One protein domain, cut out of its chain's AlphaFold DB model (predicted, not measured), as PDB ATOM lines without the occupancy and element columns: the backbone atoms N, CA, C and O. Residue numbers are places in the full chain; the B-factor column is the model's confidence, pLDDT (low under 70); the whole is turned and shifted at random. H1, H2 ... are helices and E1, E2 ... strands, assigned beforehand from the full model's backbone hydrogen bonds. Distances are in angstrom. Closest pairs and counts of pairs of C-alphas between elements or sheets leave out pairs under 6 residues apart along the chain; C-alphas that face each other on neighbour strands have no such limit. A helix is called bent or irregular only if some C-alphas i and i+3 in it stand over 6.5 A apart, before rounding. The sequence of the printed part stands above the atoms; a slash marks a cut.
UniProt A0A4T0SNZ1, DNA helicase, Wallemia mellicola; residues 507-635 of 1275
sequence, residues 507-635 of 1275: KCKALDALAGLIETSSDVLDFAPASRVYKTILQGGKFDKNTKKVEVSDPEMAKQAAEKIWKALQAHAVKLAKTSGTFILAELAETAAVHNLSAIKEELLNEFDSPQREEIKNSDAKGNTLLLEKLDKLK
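This is residues 507 to 635 of the 1275 residues of the protein "DNA helicase" of Wallemia mellicola (UniProt A0A4T0SNZ1). Two rows of three helices cross each other: H1, H4 and H6 run the same way in one row, and H3, H5 and H8 run the same way in the other, with H5 near the middle of the whole. The small strand hairpin E1 and E2 sits at one end, by the last residues of H3, while H7 lies far from it beyond H8, and the short H2 makes the corner between H1 and H3. The printed part has 129 residues, with eight named helices and two named strands in the order H1 H2 H3 E1 E2 H4 H5 H6 H7 H8; the sheet, E1 beside E2, is antiparallel and the class is mostly helix. The whole is compact, with a radius of gyration of the C-alphas of 13.7 A, and its C-alphas span 37 by 33 by 30 A.

Find C-alpha 508 at (282.349, 293.823, 181.681); from there H1, residues 508 to 520, runs 18.4 A. H2 follows at residues 523 to 526, then H3 at residues 528 to 539, 16.7 A long. Next come the strands E1, residues 541 to 544, and E2, residues 549 to 552. Look for C-alpha 555 at (283.474, 290.313, 194.877), where H4 begins; this longest helix, residues 555 to 576, covers 24.8 A. It is irregular: C-alphas 571 and 574 are 8.2 A apart, and it has a kink of 79 degrees near residue 570. H5 is residues 582 to 594, 18.6 A; H6 is residues 598 to 607, 14.2 A; H7 is residues 610 to 617. H8, residues 624 to 633, runs 14.4 A to C-alpha 633 at (266.137, 285.699, 204.063).

Begin at the hub, H4 and H5, which touch four other helices each. With H6 they form a bundle, helices set together, that goes up and down, each running against the one before it. H4 and H5 are a helical hairpin at a steep tilt of 41 degrees, the closest C-alphas being those of Leu 576 and Thr 582, 5.9 A apart. H5 and H6 are another, at 34 degrees, only just shallow; H5 touches H6 with residues 589 to 593 alone, closest at the C-alphas of Ala 592 and Lys 601, 6.1 A. H8 touches H5 the same way at a shallow tilt of 16 degrees, where the C-alphas of Ala 586 and Leu 627 come closest, 4.3 A. H3 touches H5 the same way at 6 degrees, a shallow tilt, closest at the C-alphas of Lys 535 and Ile 584, 5.3 A. H1 touches residues 560 to 569 of H4 the same way at a shallow tilt of 6 degrees, closest at the C-alphas of Ala 515 and Ile 565, 5.4 A. H2 only just touches H1, only at the corner, closest at the C-alphas of Ile 518 and Val 524, 6.9 A. H7 and H8 are a helical hairpin, closest at the C-alphas of Ile 616 and Asn 624, 6.3 A; H7 and H5 are apart. In the hairpin E1 and E2, look at N 544 and O 549, 2.8 A, and N 542 and O 551, 3.0 A, both within hydrogen-bond range. The closest C-alphas of H3 and E2 are those of Gln 539 and Val 550, 6.8 A. In H3, H5, H6, H7 and H8 every O i to N i+4 pair is within hydrogen-bond range; in H1 8 of 9 are, in H4 14 of 18, and H2 is too short for such a pair.

The two farthest C-alphas, of Lys 507 and Asn 618, are 38.1 A apart. The printed part has no cut and no long link; the link from H7 to H8 is short, the others tight. The mean pLDDT of the printed part is 81.4; look for values under 70 at 13 residues, among them 544 to 550 and 521 to 522.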
ATOM      1  N   LYS A 507     286.170 292.860 183.157       91.94
ATOM      2  CA  LYS A 507     285.378 291.686 182.768       91.94
ATOM      3  C   LYS A 507     284.010 292.066 182.194       91.94
ATOM      4  O   LYS A 507     283.244 291.171 181.839       91.94
ATOM      5  N   CYS A 508     283.681 293.360 182.082       89.88
ATOM      6  CA  CYS A 508     282.349 293.823 181.681       89.88
ATOM      7  C   CYS A 508     281.906 293.256 180.333       89.88
ATOM      8  O   CYS A 508     280.796 292.743 180.236       89.88
ATOM      9  N   LYS A 509     282.775 293.290 179.318       92.31
ATOM     10  CA  LYS A 509     282.451 292.794 177.972       92.31
ATOM     11  C   LYS A 509     282.226 291.284 177.934       92.31
ATOM     12  O   LYS A 509     281.288 290.825 177.291       92.31
ATOM     13  N   ALA A 510     283.047 290.520 178.655       93.94
ATOM     14  CA  ALA A 510     282.860 289.080 178.801       93.94
ATOM     15  C   ALA A 510     281.537 288.765 179.525       93.94
ATOM     16  O   ALA A 510     280.795 287.883 179.099       93.94
ATOM     17  N   LEU A 511     281.193 289.524 180.574       94.00
ATOM     18  CA  LEU A 511     279.899 289.408 181.256       94.00
ATOM     19  C   LEU A 511     278.722 289.780 180.343       94.00
ATOM     20  O   LEU A 511     277.712 289.085 180.369       94.00
ATOM     21  N   ASP A 512     278.851 290.827 179.521       93.00
ATOM     22  CA  ASP A 512     277.832 291.225 178.542       93.00
ATOM     23  C   ASP A 512     277.609 290.133 177.490       93.00
ATOM     24  O   ASP A 512     276.468 289.787 177.185       93.00
ATOM     25  N   ALA A 513     278.687 289.523 176.990       93.38
ATOM     26  CA  ALA A 513     278.617 288.405 176.057       93.38
ATOM     27  C   ALA A 513     277.905 287.183 176.673       93.38
ATOM     28  O   ALA A 513     277.063 286.562 176.024       93.38
ATOM     29  N   LEU A 514     278.184 286.863 177.945       93.06
ATOM     30  CA  LEU A 514     277.530 285.766 178.670       93.06
ATOM     31  C   LEU A 514     276.070 286.063 179.032       93.06
ATOM     32  O   LEU A 514     275.252 285.143 179.018       93.06
ATOM     33  N   ALA A 515     275.731 287.316 179.345       90.75
ATOM     34  CA  ALA A 515     274.357 287.746 179.598       90.75
ATOM     35  C   ALA A 515     273.517 287.725 178.309       90.75
ATOM     36  O   ALA A 515     272.397 287.221 178.319       90.75
ATOM     37  N   GLY A 516     274.077 288.146 177.170       89.81
ATOM     38  CA  GLY A 516     273.391 288.097 175.872       89.81
ATOM     39  C   GLY A 516     273.016 286.679 175.411       89.81
ATOM     40  O   GLY A 516     272.031 286.493 174.694       89.81
ATOM     41  N   LEU A 517     273.743 285.643 175.855       88.69
ATOM     42  CA  LEU A 517     273.359 284.248 175.590       88.69
ATOM     43  C   LEU A 517     272.058 283.844 176.289       88.69
ATOM     44  O   LEU A 517     271.294 283.055 175.734       88.69
ATOM     45  N   ILE A 518     271.801 284.396 177.478       85.38
ATOM     46  CA  ILE A 518     270.568 284.155 178.235       85.38
ATOM     47  C   ILE A 518     269.373 284.780 177.505       85.38
ATOM     48  O   ILE A 518     268.332 284.138 177.390       85.38
ATOM     49  N   GLU A 519     269.537 285.996 176.973       78.19
ATOM     50  CA  GLU A 519     268.476 286.715 176.248       78.19
ATOM     51  C   GLU A 519     268.108 286.043 174.917       78.19
ATOM     52  O   GLU A 519     266.958 286.078 174.485       78.19
ATOM     53  N   THR A 520     269.087 285.433 174.246       74.56
ATOM     54  CA  THR A 520     268.916 284.903 172.884       74.56
ATOM     55  C   THR A 520     268.481 283.440 172.833       74.56
ATOM     56  O   THR A 520     267.946 283.011 171.810       74.56
ATOM     57  N   SER A 521     268.730 282.647 173.883       69.38
ATOM     58  CA  SER A 521     268.663 281.187 173.775       69.38
ATOM     59  C   SER A 521     268.430 280.506 175.134       69.38
ATOM     60  O   SER A 521     269.345 280.351 175.942       69.38
ATOM     61  N   SER A 522     267.200 280.042 175.398       66.81
ATOM     62  CA  SER A 522     266.853 279.406 176.684       66.81
ATOM     63  C   SER A 522     267.493 278.025 176.904       66.81
ATOM     64  O   SER A 522     267.578 277.571 178.041       66.81
ATOM     65  N   ASP A 523     267.956 277.365 175.840       74.50
ATOM     66  CA  ASP A 523     268.656 276.068 175.859       74.50
ATOM     67  C   ASP A 523     269.996 276.107 176.616       74.50
ATOM     68  O   ASP A 523     270.415 275.098 177.181       74.50
ATOM     69  N   VAL A 524     270.647 277.274 176.688       79.44
ATOM     70  CA  VAL A 524     271.895 277.464 177.445       79.44
ATOM     71  C   VAL A 524     271.679 277.181 178.935       79.44
ATOM     72  O   VAL A 524     272.541 276.604 179.590       79.44
ATOM     73  N   LEU A 525     270.510 277.531 179.477       74.50
ATOM     74  CA  LEU A 525     270.189 277.349 180.897       74.50
ATOM     75  C   LEU A 525     269.758 275.915 181.245       74.50
ATOM     76  O   LEU A 525     269.847 275.504 182.409       74.50
ATOM     77  N   ASP A 526     269.356 275.138 180.239       76.19
ATOM     78  CA  ASP A 526     269.041 273.715 180.374       76.19
ATOM     79  C   ASP A 526     270.312 272.840 180.321       76.19
ATOM     80  O   ASP A 526     270.314 271.690 180.774       76.19
ATOM     81  N   PHE A 527     271.437 273.384 179.840       83.44
ATOM     82  CA  PHE A 527     272.726 272.698 179.852       83.44
ATOM     83  C   PHE A 527     273.394 272.773 181.238       83.44
ATOM     84  O   PHE A 527     273.836 273.822 181.707       83.44
ATOM     85  N   ALA A 528     273.507 271.627 181.917       82.38
ATOM     86  CA  ALA A 528     273.971 271.576 183.307       82.38
ATOM     87  C   ALA A 528     275.370 272.196 183.563       82.38
ATOM     88  O   ALA A 528     275.530 272.851 184.597       82.38
ATOM     89  N   PRO A 529     276.393 272.032 182.694       87.44
ATOM     90  CA  PRO A 529     277.668 272.736 182.850       87.44
ATOM     91  C   PRO A 529     277.533 274.261 182.782       87.44
ATOM     92  O   PRO A 529     278.085 274.937 183.646       87.44
ATOM     93  N   ALA A 530     276.735 274.799 181.855       87.00
ATOM     94  CA  ALA A 530     276.482 276.237 181.744       87.00
ATOM     95  C   ALA A 530     275.826 276.811 183.008       87.00
ATOM     96  O   ALA A 530     276.268 277.830 183.535       87.00
ATOM     97  N   SER A 531     274.840 276.111 183.578       84.75
ATOM     98  CA  SER A 531     274.210 276.511 184.847       84.75
ATOM     99  C   SER A 531     275.223 276.627 186.001       84.75
ATOM    100  O   SER A 531     275.178 277.574 186.791       84.75
ATOM    101  N   ARG A 532     276.202 275.711 186.074       87.56
ATOM    102  CA  ARG A 532     277.281 275.768 187.078       87.56
ATOM    103  C   ARG A 532     278.215 276.954 186.859       87.56
ATOM    104  O   ARG A 532     278.675 277.523 187.847       87.56
ATOM    105  N   VAL A 533     278.483 277.320 185.605       90.38
ATOM    106  CA  VAL A 533     279.278 278.507 185.263       90.38
ATOM    107  C   VAL A 533     278.592 279.763 185.789       90.38
ATOM    108  O   VAL A 533     279.194 280.485 186.576       90.38
ATOM    109  N   TYR A 534     277.322 279.990 185.436       90.81
ATOM    110  CA  TYR A 534     276.585 281.174 185.891       90.81
ATOM    111  C   TYR A 534     276.502 281.253 187.414       90.81
ATOM    112  O   TYR A 534     276.739 282.312 187.987       90.81
ATOM    113  N   LYS A 535     276.264 280.116 188.081       88.38
ATOM    114  CA  LYS A 535     276.314 280.042 189.543       88.38
ATOM    115  C   LYS A 535     277.685 280.454 190.096       88.38
ATOM    116  O   LYS A 535     277.753 281.248 191.023       88.38
ATOM    117  N   THR A 536     278.772 279.946 189.516       89.25
ATOM    118  CA  THR A 536     280.148 280.257 189.949       89.25
ATOM    119  C   THR A 536     280.492 281.739 189.745       89.25
ATOM    120  O   THR A 536     281.155 282.341 190.585       89.25
ATOM    121  N   ILE A 537     280.021 282.347 188.652       91.69
ATOM    122  CA  ILE A 537     280.227 283.775 188.375       91.69
ATOM    123  C   ILE A 537     279.436 284.639 189.373       91.69
ATOM    124  O   ILE A 537     279.998 285.580 189.926       91.69
ATOM    125  N   LEU A 538     278.174 284.297 189.664       90.12
ATOM    126  CA  LEU A 538     277.346 285.004 190.657       90.12
ATOM    127  C   LEU A 538     277.903 284.897 192.082       90.12
ATOM    128  O   LEU A 538     277.790 285.841 192.858       90.12
ATOM    129  N   GLN A 539     278.539 283.770 192.400       87.94
ATOM    130  CA  GLN A 539     279.255 283.552 193.657       87.94
ATOM    131  C   GLN A 539     280.499 284.438 193.805       87.94
ATOM    132  O   GLN A 539     280.985 284.629 194.918       87.94
ATOM    133  N   GLY A 540     281.064 284.937 192.698       81.94
ATOM    134  CA  GLY A 540     282.335 285.665 192.716       81.94
ATOM    135  C   GLY A 540     283.524 284.821 193.159       81.94
ATOM    136  O   GLY A 540     284.559 285.368 193.539       81.94
ATOM    137  N   GLY A 541     283.370 283.501 193.201       80.25
ATOM    138  CA  GLY A 541     284.267 282.634 193.939       80.25
ATOM    139  C   GLY A 541     283.930 281.166 193.786       80.25
ATOM    140  O   GLY A 541     282.905 280.780 193.224       80.25
ATOM    141  N   LYS A 542     284.815 280.317 194.300       72.25
ATOM    142  CA  LYS A 542     284.664 278.869 194.187       72.25
ATOM    143  C   LYS A 542     284.013 278.306 195.439       72.25
ATOM    144  O   LYS A 542     284.544 278.449 196.531       72.25
ATOM    145  N   PHE A 543     282.935 277.551 195.267       71.12
ATOM    146  CA  PHE A 543     282.429 276.687 196.327       71.12
ATOM    147  C   PHE A 543     283.427 275.558 196.635       71.12
ATOM    148  O   PHE A 543     283.663 274.669 195.806       71.12
ATOM    149  N   ASP A 544     284.015 275.580 197.825       59.53
ATOM    150  CA  ASP A 544     284.848 274.499 198.322       59.53
ATOM    151  C   ASP A 544     283.973 273.439 199.006       59.53
ATOM    152  O   ASP A 544     283.251 273.690 199.969       59.53
ATOM    153  N   LYS A 545     284.032 272.215 198.473       48.38
ATOM    154  CA  LYS A 545     283.244 271.073 198.948       48.38
ATOM    155  C   LYS A 545     283.649 270.629 200.355       48.38
ATOM    156  O   LYS A 545     282.832 270.007 201.029       48.38
ATOM    157  N   ASN A 546     284.871 270.952 200.778       49.91
ATOM    158  CA  ASN A 546     285.400 270.594 202.089       49.91
ATOM    159  C   ASN A 546     284.958 271.599 203.160       49.91
ATOM    160  O   ASN A 546     284.496 271.189 204.220       49.91
ATOM    161  N   THR A 547     285.038 272.902 202.873       53.47
ATOM    162  CA  THR A 547     284.598 273.965 203.798       53.47
ATOM    163  C   THR A 547     283.117 274.331 203.669       53.47
ATOM    164  O   THR A 547     282.599 275.070 204.504       53.47
ATOM    165  N   LYS A 548     282.425 273.829 202.634       57.94
ATOM    166  CA  LYS A 548     281.045 274.186 202.249       57.94
ATOM    167  C   LYS A 548     280.820 275.703 202.116       57.94
ATOM    168  O   LYS A 548     279.692 276.171 202.258       57.94
ATOM    169  N   LYS A 549     281.874 276.474 201.831       59.25
ATOM    170  CA  LYS A 549     281.830 277.930 201.638       59.25
ATOM    171  C   LYS A 549     282.352 278.309 200.262       59.25
ATOM    172  O   LYS A 549     283.093 277.561 199.631       59.25
ATOM    173  N   VAL A 550     281.944 279.485 199.802       69.00
ATOM    174  CA  VAL A 550     282.490 280.103 198.597       69.00
ATOM    175  C   VAL A 550     283.759 280.864 198.981       69.00
ATOM    176  O   VAL A 550     283.700 281.828 199.741       69.00
ATOM    177  N   GLU A 551     284.910 280.437 198.467       71.00
ATOM    178  CA  GLU A 551     286.143 281.223 198.470       71.00
ATOM    179  C   GLU A 551     285.990 282.354 197.450       71.00
ATOM    180  O   GLU A 551     286.181 282.149 196.248       71.00
ATOM    181  N   VAL A 552     285.572 283.531 197.922       71.56
ATOM    182  CA  VAL A 552     285.342 284.705 197.072       71.56
ATOM    183  C   VAL A 552     286.679 285.209 196.533       71.56
ATOM    184  O   VAL A 552     287.536 285.654 197.294       71.56
ATOM    185  N   SER A 553     286.852 285.127 195.216       68.62
ATOM    186  CA  SER A 553     288.050 285.580 194.509       68.62
ATOM    187  C   SER A 553     287.885 286.981 193.923       68.62
ATOM    188  O   SER A 553     288.861 287.718 193.839       68.62
ATOM    189  N   ASP A 554     286.664 287.357 193.530       77.06
ATOM    190  CA  ASP A 554     286.359 288.647 192.908       77.06
ATOM    191  C   ASP A 554     284.933 289.120 193.280       77.06
ATOM    192  O   ASP A 554     283.961 288.817 192.577       77.06
ATOM    193  N   PRO A 555     284.778 289.837 194.412       80.38
ATOM    194  CA  PRO A 555     283.474 290.313 194.877       80.38
ATOM    195  C   PRO A 555     282.873 291.406 193.979       80.38
ATOM    196  O   PRO A 555     281.655 291.574 193.952       80.38
ATOM    197  N   GLU A 556     283.702 292.148 193.240       83.81
ATOM    198  CA  GLU A 556     283.233 293.207 192.340       83.81
ATOM    199  C   GLU A 556     282.661 292.606 191.049       83.81
ATOM    200  O   GLU A 556     281.591 293.017 190.595       83.81
ATOM    201  N   MET A 557     283.291 291.555 190.510       88.75
ATOM    202  CA  MET A 557     282.714 290.769 189.417       88.75
ATOM    203  C   MET A 557     281.359 290.169 189.812       88.75
ATOM    204  O   MET A 557     280.437 290.209 189.003       88.75
ATOM    205  N   ALA A 558     281.209 289.646 191.036       87.75
ATOM    206  CA  ALA A 558     279.939 289.081 191.511       87.75
ATOM    207  C   ALA A 558     278.796 290.103 191.457       87.75
ATOM    208  O   ALA A 558     277.697 289.799 190.989       87.75
ATOM    209  N   LYS A 559     279.077 291.340 191.883       88.38
ATOM    210  CA  LYS A 559     278.130 292.455 191.829       88.38
ATOM    211  C   LYS A 559     277.745 292.809 190.391       88.38
ATOM    212  O   LYS A 559     276.559 292.857 190.071       88.38
ATOM    213  N   GLN A 560     278.732 293.006 189.517       89.19
ATOM    214  CA  GLN A 560     278.494 293.337 188.105       89.19
ATOM    215  C   GLN A 560     277.758 292.209 187.369       89.19
ATOM    216  O   GLN A 560     276.882 292.461 186.539       89.19
ATOM    217  N   ALA A 561     278.087 290.958 187.691       90.56
ATOM    218  CA  ALA A 561     277.408 289.786 187.169       90.56
ATOM    219  C   ALA A 561     275.954 289.725 187.642       90.56
ATOM    220  O   ALA A 561     275.083 289.474 186.818       90.56
ATOM    221  N   ALA A 562     275.672 289.995 188.922       90.75
ATOM    222  CA  ALA A 562     274.308 290.017 189.446       90.75
ATOM    223  C   ALA A 562     273.430 291.037 188.706       90.75
ATOM    224  O   ALA A 562     272.329 290.692 188.289       90.75
ATOM    225  N   GLU A 563     273.932 292.252 188.463       90.56
ATOM    226  CA  GLU A 563     273.207 293.290 187.716       90.56
ATOM    227  C   GLU A 563     272.925 292.878 186.259       90.56
ATOM    228  O   GLU A 563     271.785 292.960 185.793       90.56
ATOM    229  N   LYS A 564     273.945 292.396 185.534       91.56
ATOM    230  CA  LYS A 564     273.829 292.030 184.109       91.56
ATOM    231  C   LYS A 564     273.019 290.748 183.889       91.56
ATOM    232  O   LYS A 564     272.166 290.704 183.006       91.56
ATOM    233  N   ILE A 565     273.256 289.713 184.699       90.62
ATOM    234  CA  ILE A 565     272.559 288.422 184.612       90.62
ATOM    235  C   ILE A 565     271.101 288.574 185.048       90.62
ATOM    236  O   ILE A 565     270.229 288.012 184.391       90.62
ATOM    237  N   TRP A 566     270.802 289.347 186.101       91.25
ATOM    238  CA  TRP A 566     269.413 289.577 186.509       91.25
ATOM    239  C   TRP A 566     268.602 290.236 185.397       91.25
ATOM    240  O   TRP A 566     267.548 289.722 185.031       91.25
ATOM    241  N   LYS A 567     269.135 291.303 184.789       89.06
ATOM    242  CA  LYS A 567     268.490 291.993 183.667       89.06
ATOM    243  C   LYS A 567     268.160 291.042 182.507       89.06
ATOM    244  O   LYS A 567     267.065 291.118 181.960       89.06
ATOM    245  N   ALA A 568     269.070 290.124 182.177       86.50
ATOM    246  CA  ALA A 568     268.852 289.119 181.138       86.50
ATOM    247  C   ALA A 568     267.847 288.021 181.550       86.50
ATOM    248  O   ALA A 568     267.134 287.475 180.709       86.50
ATOM    249  N   LEU A 569     267.775 287.683 182.843       86.44
ATOM    250  CA  LEU A 569     266.905 286.630 183.372       86.44
ATOM    251  C   LEU A 569     265.464 287.081 183.635       86.44
ATOM    252  O   LEU A 569     264.589 286.217 183.646       86.44
ATOM    253  N   GLN A 570     265.207 288.378 183.844       81.81
ATOM    254  CA  GLN A 570     263.894 288.914 184.249       81.81
ATOM    255  C   GLN A 570     262.737 288.347 183.411       81.81
ATOM    256  O   GLN A 570     261.792 287.790 183.961       81.81
ATOM    257  N   ALA A 571     262.849 288.363 182.077       76.12
ATOM    258  CA  ALA A 571     261.798 287.884 181.171       76.12
ATOM    259  C   ALA A 571     261.490 286.371 181.281       76.12
ATOM    260  O   ALA A 571     260.492 285.885 180.740       76.12
ATOM    261  N   HIS A 572     262.354 285.599 181.945       76.44
ATOM    262  CA  HIS A 572     262.283 284.141 182.039       76.44
ATOM    263  C   HIS A 572     262.375 283.612 183.482       76.44
ATOM    264  O   HIS A 572     262.342 282.394 183.679       76.44
ATOM    265  N   ALA A 573     262.443 284.486 184.492       80.62
ATOM    266  CA  ALA A 573     262.732 284.134 185.883       80.62
ATOM    267  C   ALA A 573     261.722 283.129 186.466       80.62
ATOM    268  O   ALA A 573     262.114 282.094 187.006       80.62
ATOM    269  N   VAL A 574     260.421 283.362 186.265       78.81
ATOM    270  CA  VAL A 574     259.350 282.466 186.746       78.81
ATOM    271  C   VAL A 574     259.384 281.096 186.055       78.81
ATOM    272  O   VAL A 574     259.110 280.071 186.680       78.81
ATOM    273  N   LYS A 575     259.759 281.048 184.770       77.44
ATOM    274  CA  LYS A 575     259.921 279.788 184.026       77.44
ATOM    275  C   LYS A 575     261.145 279.010 184.523       77.44
ATOM    276  O   LYS A 575     261.076 277.794 184.664       77.44
ATOM    277  N   LEU A 576     262.242 279.705 184.818       76.12
ATOM    278  CA  LEU A 576     263.505 279.115 185.275       76.12
ATOM    279  C   LEU A 576     263.465 278.615 186.718       76.12
ATOM    280  O   LEU A 576     264.120 277.621 187.029       76.12
ATOM    281  N   ALA A 577     262.651 279.241 187.569       77.69
ATOM    282  CA  ALA A 577     262.362 278.769 188.924       77.69
ATOM    283  C   ALA A 577     261.630 277.412 188.959       77.69
ATOM    284  O   ALA A 577     261.425 276.852 190.029       77.69
ATOM    285  N   LYS A 578     261.222 276.894 187.792       75.31
ATOM    286  CA  LYS A 578     260.566 275.592 187.614       75.31
ATOM    287  C   LYS A 578     261.449 274.585 186.861       75.31
ATOM    288  O   LYS A 578     260.986 273.494 186.535       75.31
ATOM    289  N   THR A 579     262.709 274.923 186.567       74.19
ATOM    290  CA  THR A 579     263.671 274.051 185.862       74.19
ATOM    291  C   THR A 579     265.019 273.987 186.602       74.19
ATOM    292  O   THR A 579     265.125 274.341 187.778       74.19
ATOM    293  N   SER A 580     266.087 273.529 185.935       64.94
ATOM    294  CA  SER A 580     267.465 273.551 186.455       64.94
ATOM    295  C   SER A 580     268.006 274.960 186.743       64.94
ATOM    296  O   SER A 580     268.999 275.088 187.461       64.94
ATOM    297  N   GLY A 581     267.352 276.014 186.236       71.31
ATOM    298  CA  GLY A 581     267.698 277.418 186.488       71.31
ATOM    299  C   GLY A 581     267.445 277.897 187.925       71.31
ATOM    300  O   GLY A 581     267.978 278.928 188.329       71.31
ATOM    301  N   THR A 582     266.709 277.126 188.730       83.06
ATOM    302  CA  THR A 582     266.359 277.437 190.130       83.06
ATOM    303  C   THR A 582     267.577 277.746 191.007       83.06
ATOM    304  O   THR A 582     267.548 278.664 191.825       83.06
ATOM    305  N   PHE A 583     268.693 277.033 190.812       84.31
ATOM    306  CA  PHE A 583     269.924 277.272 191.576       84.31
ATOM    307  C   PHE A 583     270.632 278.582 191.215       84.31
ATOM    308  O   PHE A 583     271.353 279.116 192.053       84.31
ATOM    309  N   ILE A 584     270.441 279.090 189.994       87.12
ATOM    310  CA  ILE A 584     271.002 280.374 189.552       87.12
ATOM    311  C   ILE A 584     270.243 281.510 190.242       87.12
ATOM    312  O   ILE A 584     270.862 282.426 190.770       87.12
ATOM    313  N   LEU A 585     268.913 281.409 190.314       87.69
ATOM    314  CA  LEU A 585     268.059 282.382 191.006       87.69
ATOM    315  C   LEU A 585     268.291 282.386 192.523       87.69
ATOM    316  O   LEU A 585     268.311 283.450 193.139       87.69
ATOM    317  N   ALA A 586     268.505 281.210 193.123       87.44
ATOM    318  CA  ALA A 586     268.803 281.101 194.550       87.44
ATOM    319  C   ALA A 586     270.135 281.783 194.893       87.44
ATOM    320  O   ALA A 586     270.226 282.493 195.891       87.44
ATOM    321  N   GLU A 587     271.142 281.599 194.034       90.19
ATOM    322  CA  GLU A 587     272.437 282.259 194.180       90.19
ATOM    323  C   GLU A 587     272.334 283.766 193.933       90.19
ATOM    324  O   GLU A 587     272.870 284.548 194.704       90.19
ATOM    325  N   LEU A 588     271.577 284.199 192.923       89.19
ATOM    326  CA  LEU A 588     271.345 285.618 192.656       89.19
ATOM    327  C   LEU A 588     270.714 286.335 193.863       89.19
ATOM    328  O   LEU A 588     271.132 287.439 194.212       89.19
ATOM    329  N   ALA A 589     269.746 285.696 194.532       87.31
ATOM    330  CA  ALA A 589     269.143 286.209 195.762       87.31
ATOM    331  C   ALA A 589     270.161 286.309 196.912       87.31
ATOM    332  O   ALA A 589     270.155 287.286 197.662       87.31
ATOM    333  N   GLU A 590     271.062 285.332 197.035       87.81
ATOM    334  CA  GLU A 590     272.143 285.340 198.022       87.81
ATOM    335  C   GLU A 590     273.175 286.439 197.744       87.81
ATOM    336  O   GLU A 590     273.468 287.235 198.636       87.81
ATOM    337  N   THR A 591     273.658 286.563 196.507       87.44
ATOM    338  CA  THR A 591     274.585 287.626 196.094       87.44
ATOM    339  C   THR A 591     273.964 289.006 196.313       87.44
ATOM    340  O   THR A 591     274.610 289.896 196.871       87.44
ATOM    341  N   ALA A 592     272.682 289.192 195.968       86.25
ATOM    342  CA  ALA A 592     271.964 290.436 196.239       86.25
ATOM    343  C   ALA A 592     271.875 290.733 197.746       86.25
ATOM    344  O   ALA A 592     272.060 291.886 198.150       86.25
ATOM    345  N   ALA A 593     271.637 289.714 198.585       83.31
ATOM    346  CA  ALA A 593     271.645 289.818 200.047       83.31
ATOM    347  C   ALA A 593     273.001 290.297 200.578       83.31
ATOM    348  O   ALA A 593     273.046 291.330 201.255       83.31
ATOM    349  N   VAL A 594     274.071 289.576 200.219       82.50
ATOM    350  CA  VAL A 594     275.452 289.766 200.692       82.50
ATOM    351  C   VAL A 594     276.023 291.117 200.262       82.50
ATOM    352  O   VAL A 594     276.588 291.830 201.089       82.50
ATOM    353  N   HIS A 595     275.834 291.509 199.000       82.19
ATOM    354  CA  HIS A 595     276.359 292.771 198.456       82.19
ATOM    355  C   HIS A 595     275.399 293.961 198.609       82.19
ATOM    356  O   HIS A 595     275.678 295.057 198.126       82.19
ATOM    357  N   ASN A 596     274.273 293.759 199.295       82.06
ATOM    358  CA  ASN A 596     273.252 294.766 199.569       82.06
ATOM    359  C   ASN A 596     272.698 295.498 198.329       82.06
ATOM    360  O   ASN A 596     272.535 296.718 198.327       82.06
ATOM    361  N   LEU A 597     272.378 294.740 197.278       86.19
ATOM    362  CA  LEU A 597     271.856 295.262 196.009       86.19
ATOM    363  C   LEU A 597     270.345 295.528 196.103       86.19
ATOM    364  O   LEU A 597     269.538 294.717 195.655       86.19
ATOM    365  N   SER A 598     269.958 296.646 196.725       81.12
ATOM    366  CA  SER A 598     268.562 296.959 197.083       81.12
ATOM    367  C   SER A 598     267.575 296.874 195.915       81.12
ATOM    368  O   SER A 598     266.520 296.271 196.079       81.12
ATOM    369  N   ALA A 599     267.939 297.381 194.733       84.88
ATOM    370  CA  ALA A 599     267.090 297.311 193.540       84.88
ATOM    371  C   ALA A 599     266.779 295.856 193.137       84.88
ATOM    372  O   ALA A 599     265.622 295.490 192.965       84.88
ATOM    373  N   ILE A 600     267.801 294.991 193.091       87.50
ATOM    374  CA  ILE A 600     267.633 293.569 192.748       87.50
ATOM    375  C   ILE A 600     266.841 292.832 193.837       87.50
ATOM    376  O   ILE A 600     266.024 291.972 193.522       87.50
ATOM    377  N   LYS A 601     267.042 293.171 195.122       85.88
ATOM    378  CA  LYS A 601     266.262 292.591 196.231       85.88
ATOM    379  C   LYS A 601     264.769 292.880 196.077       85.88
ATOM    380  O   LYS A 601     263.964 291.964 196.221       85.88
ATOM    381  N   GLU A 602     264.411 294.132 195.801       84.88
ATOM    382  CA  GLU A 602     263.017 294.544 195.609       84.88
ATOM    383  C   GLU A 602     262.410 293.883 194.369       84.88
ATOM    384  O   GLU A 602     261.327 293.309 194.450       84.88
ATOM    385  N   GLU A 603     263.133 293.879 193.250       87.75
ATOM    386  CA  GLU A 603     262.685 293.242 192.010       87.75
ATOM    387  C   GLU A 603     262.491 291.725 192.174       87.75
ATOM    388  O   GLU A 603     261.459 291.203 191.761       87.75
ATOM    389  N   LEU A 604     263.403 291.015 192.853       87.12
ATOM    390  CA  LEU A 604     263.254 289.582 193.153       87.12
ATOM    391  C   LEU A 604     262.055 289.289 194.066       87.12
ATOM    392  O   LEU A 604     261.374 288.279 193.887       87.12
ATOM    393  N   LEU A 605     261.797 290.144 195.060       85.50
ATOM    394  CA  LEU A 605     260.650 289.989 195.957       85.50
ATOM    395  C   LEU A 605     259.317 290.275 195.254       85.50
ATOM    396  O   LEU A 605     258.323 289.635 195.599       85.50
ATOM    397  N   ASN A 606     259.308 291.192 194.284       85.75
ATOM    398  CA  ASN A 606     258.138 291.517 193.469       85.75
ATOM    399  C   ASN A 606     257.846 290.437 192.415       85.75
ATOM    400  O   ASN A 606     256.691 290.071 192.229       85.75
ATOM    401  N   GLU A 607     258.880 289.908 191.755       84.94
ATOM    402  CA  GLU A 607     258.745 288.877 190.714       84.94
ATOM    403  C   GLU A 607     258.259 287.531 191.293       84.94
ATOM    404  O   GLU A 607     257.469 286.817 190.672       84.94
ATOM    405  N   PHE A 608     258.706 287.194 192.512       84.81
ATOM    406  CA  PHE A 608     258.318 285.985 193.247       84.81
ATOM    407  C   PHE A 608     257.396 286.310 194.431       84.81
ATOM    408  O   PHE A 608     257.740 286.072 195.596       84.81
ATOM    409  N   ASP A 609     256.216 286.844 194.135       80.06
ATOM    410  CA  ASP A 609     255.136 287.087 195.091       80.06
ATOM    411  C   ASP A 609     254.379 285.787 195.470       80.06
ATOM    412  O   ASP A 609     254.800 284.663 195.182       80.06
ATOM    413  N   SER A 610     253.291 285.916 196.238       72.94
ATOM    414  CA  SER A 610     252.619 284.768 196.875       72.94
ATOM    415  C   SER A 610     252.112 283.690 195.894       72.94
ATOM    416  O   SER A 610     252.330 282.512 196.187       72.94
ATOM    417  N   PRO A 611     251.478 284.021 194.748       79.31
ATOM    418  CA  PRO A 611     251.029 283.017 193.781       79.31
ATOM    419  C   PRO A 611     252.201 282.274 193.120       79.31
ATOM    420  O   PRO A 611     252.199 281.044 193.072       79.31
ATOM    421  N   GLN A 612     253.251 282.987 192.703       80.69
ATOM    422  CA  GLN A 612     254.427 282.401 192.054       80.69
ATOM    423  C   GLN A 612     255.193 281.484 193.017       80.69
ATOM    424  O   GLN A 612     255.675 280.423 192.619       80.69
ATOM    425  N   ARG A 613     255.268 281.842 194.306       80.75
ATOM    426  CA  ARG A 613     255.873 280.997 195.351       80.75
ATOM    427  C   ARG A 613     255.115 279.687 195.564       80.75
ATOM    428  O   ARG A 613     255.757 278.655 195.753       80.75
ATOM    429  N   GLU A 614     253.784 279.706 195.523       77.88
ATOM    430  CA  GLU A 614     252.971 278.483 195.595       77.88
ATOM    431  C   GLU A 614     253.136 277.617 194.338       77.88
ATOM    432  O   GLU A 614     253.252 276.395 194.437       77.88
ATOM    433  N   GLU A 615     253.254 278.221 193.156       78.44
ATOM    434  CA  GLU A 615     253.578 277.476 191.934       78.44
ATOM    435  C   GLU A 615     254.973 276.833 191.978       78.44
ATOM    436  O   GLU A 615     255.141 275.712 191.496       78.44
ATOM    437  N   ILE A 616     255.970 277.495 192.579       80.81
ATOM    438  CA  ILE A 616     257.319 276.933 192.764       80.81
ATOM    439  C   ILE A 616     257.282 275.754 193.739       80.81
ATOM    440  O   ILE A 616     257.844 274.704 193.425       80.81
ATOM    441  N   LYS A 617     256.585 275.880 194.880       79.44
ATOM    442  CA  LYS A 617     256.427 274.788 195.864       79.44
ATOM    443  C   LYS A 617     255.823 273.526 195.252       79.44
ATOM    444  O   LYS A 617     256.206 272.428 195.638       79.44
ATOM    445  N   ASN A 618     254.905 273.697 194.302       77.38
ATOM    446  CA  ASN A 618     254.208 272.604 193.628       77.38
ATOM    447  C   ASN A 618     254.946 272.062 192.390       77.38
ATOM    448  O   ASN A 618     254.420 271.182 191.712       77.38
ATOM    449  N   SER A 619     256.137 272.577 192.065       77.81
ATOM    450  CA  SER A 619     256.937 272.100 190.931       77.81
ATOM    451  C   SER A 619     258.001 271.074 191.354       77.81
ATOM    452  O   SER A 619     258.552 271.153 192.451       77.81
ATOM    453  N   ASP A 620     258.344 270.143 190.457       72.00
ATOM    454  CA  ASP A 620     259.315 269.054 190.697       72.00
ATOM    455  C   ASP A 620     260.798 269.481 190.555       72.00
ATOM    456  O   ASP A 620     261.705 268.645 190.451       72.00
ATOM    457  N   ALA A 621     261.087 270.785 190.507       72.00
ATOM    458  CA  ALA A 621     262.438 271.283 190.271       72.00
ATOM    459  C   ALA A 621     263.360 271.098 191.494       72.00
ATOM    460  O   ALA A 621     263.067 271.490 192.627       72.00
ATOM    461  N   LYS A 622     264.542 270.511 191.260       65.94
ATOM    462  CA  LYS A 622     265.583 270.378 192.289       65.94
ATOM    463  C   LYS A 622     266.077 271.779 192.670       65.94
ATOM    464  O   LYS A 622     266.633 272.467 191.824       65.94
ATOM    465  N   GLY A 623     265.906 272.171 193.936       71.94
ATOM    466  CA  GLY A 623     266.369 273.463 194.470       71.94
ATOM    467  C   GLY A 623     265.269 274.427 194.932       71.94
ATOM    468  O   GLY A 623     265.604 275.464 195.498       71.94
ATOM    469  N   ASN A 624     263.986 274.086 194.765       81.88
ATOM    470  CA  ASN A 624     262.853 274.956 195.125       81.88
ATOM    471  C   ASN A 624     262.861 275.398 196.590       81.88
ATOM    472  O   ASN A 624     262.707 276.580 196.886       81.88
ATOM    473  N   THR A 625     263.117 274.464 197.508       81.69
ATOM    474  CA  THR A 625     263.224 274.757 198.943       81.69
ATOM    475  C   THR A 625     264.331 275.771 199.230       81.69
ATOM    476  O   THR A 625     264.129 276.690 200.017       81.69
ATOM    477  N   LEU A 626     265.474 275.646 198.546       82.81
ATOM    478  CA  LEU A 626     266.619 276.541 198.719       82.81
ATOM    479  C   LEU A 626     266.331 277.941 198.159       82.81
ATOM    480  O   LEU A 626     266.645 278.929 198.816       82.81
ATOM    481  N   LEU A 627     265.719 278.043 196.973       85.25
ATOM    482  CA  LEU A 627     265.320 279.331 196.395       85.25
ATOM    483  C   LEU A 627     264.349 280.075 197.323       85.25
ATOM    484  O   LEU A 627     264.561 281.249 197.616       85.25
ATOM    485  N   LEU A 628     263.321 279.386 197.828       85.81
ATOM    486  CA  LEU A 628     262.340 279.978 198.741       85.81
ATOM    487  C   LEU A 628     262.983 280.429 200.060       85.81
ATOM    488  O   LEU A 628     262.731 281.550 200.494       85.81
ATOM    489  N   GLU A 629     263.877 279.624 200.642       85.06
ATOM    490  CA  GLU A 629     264.621 279.991 201.855       85.06
ATOM    491  C   GLU A 629     265.462 281.265 201.651       85.06
ATOM    492  O   GLU A 629     265.469 282.162 202.498       85.06
ATOM    493  N   LYS A 630     266.164 281.378 200.516       86.00
ATOM    494  CA  LYS A 630     266.986 282.556 200.199       86.00
ATOM    495  C   LYS A 630     266.122 283.794 199.939       86.00
ATOM    496  O   LYS A 630     266.460 284.874 200.419       86.00
ATOM    497  N   LEU A 631     264.977 283.638 199.273       85.31
ATOM    498  CA  LEU A 631     263.995 284.712 199.086       85.31
ATOM    499  C   LEU A 631     263.312 285.145 200.397       85.31
ATOM    500  O   LEU A 631     262.870 286.287 200.499       85.31
ATOM    501  N   ASP A 632     263.201 284.266 201.394       82.88
ATOM    502  CA  ASP A 632     262.690 284.614 202.727       82.88
ATOM    503  C   ASP A 632     263.738 285.345 203.569       82.88
ATOM    504  O   ASP A 632     263.409 286.313 204.256       82.88
ATOM    505  N   LYS A 633     265.016 284.974 203.441       77.38
ATOM    506  CA  LYS A 633     266.137 285.699 204.063       77.38
ATOM    507  C   LYS A 633     266.258 287.145 203.577       77.38
ATOM    508  O   LYS A 633     266.698 287.997 204.342       77.38
ATOM    509  N   LEU A 634     265.804 287.453 202.359       77.44
ATOM    510  CA  LEU A 634     265.719 288.833 201.864       77.44
ATOM    511  C   LEU A 634     264.700 289.705 202.623       77.44
ATOM    512  O   LEU A 634     264.790 290.927 202.535       77.44
ATOM    513  N   LYS A 635     263.759 289.110 203.377       68.12
ATOM    514  CA  LYS A 635     262.710 289.825 204.129       68.12
ATOM    515  C   LYS A 635     263.092 290.173 205.576       68.12
ATOM    516  O   LYS A 635     262.375 290.948 206.202       68.12
TER     517      LYS A 635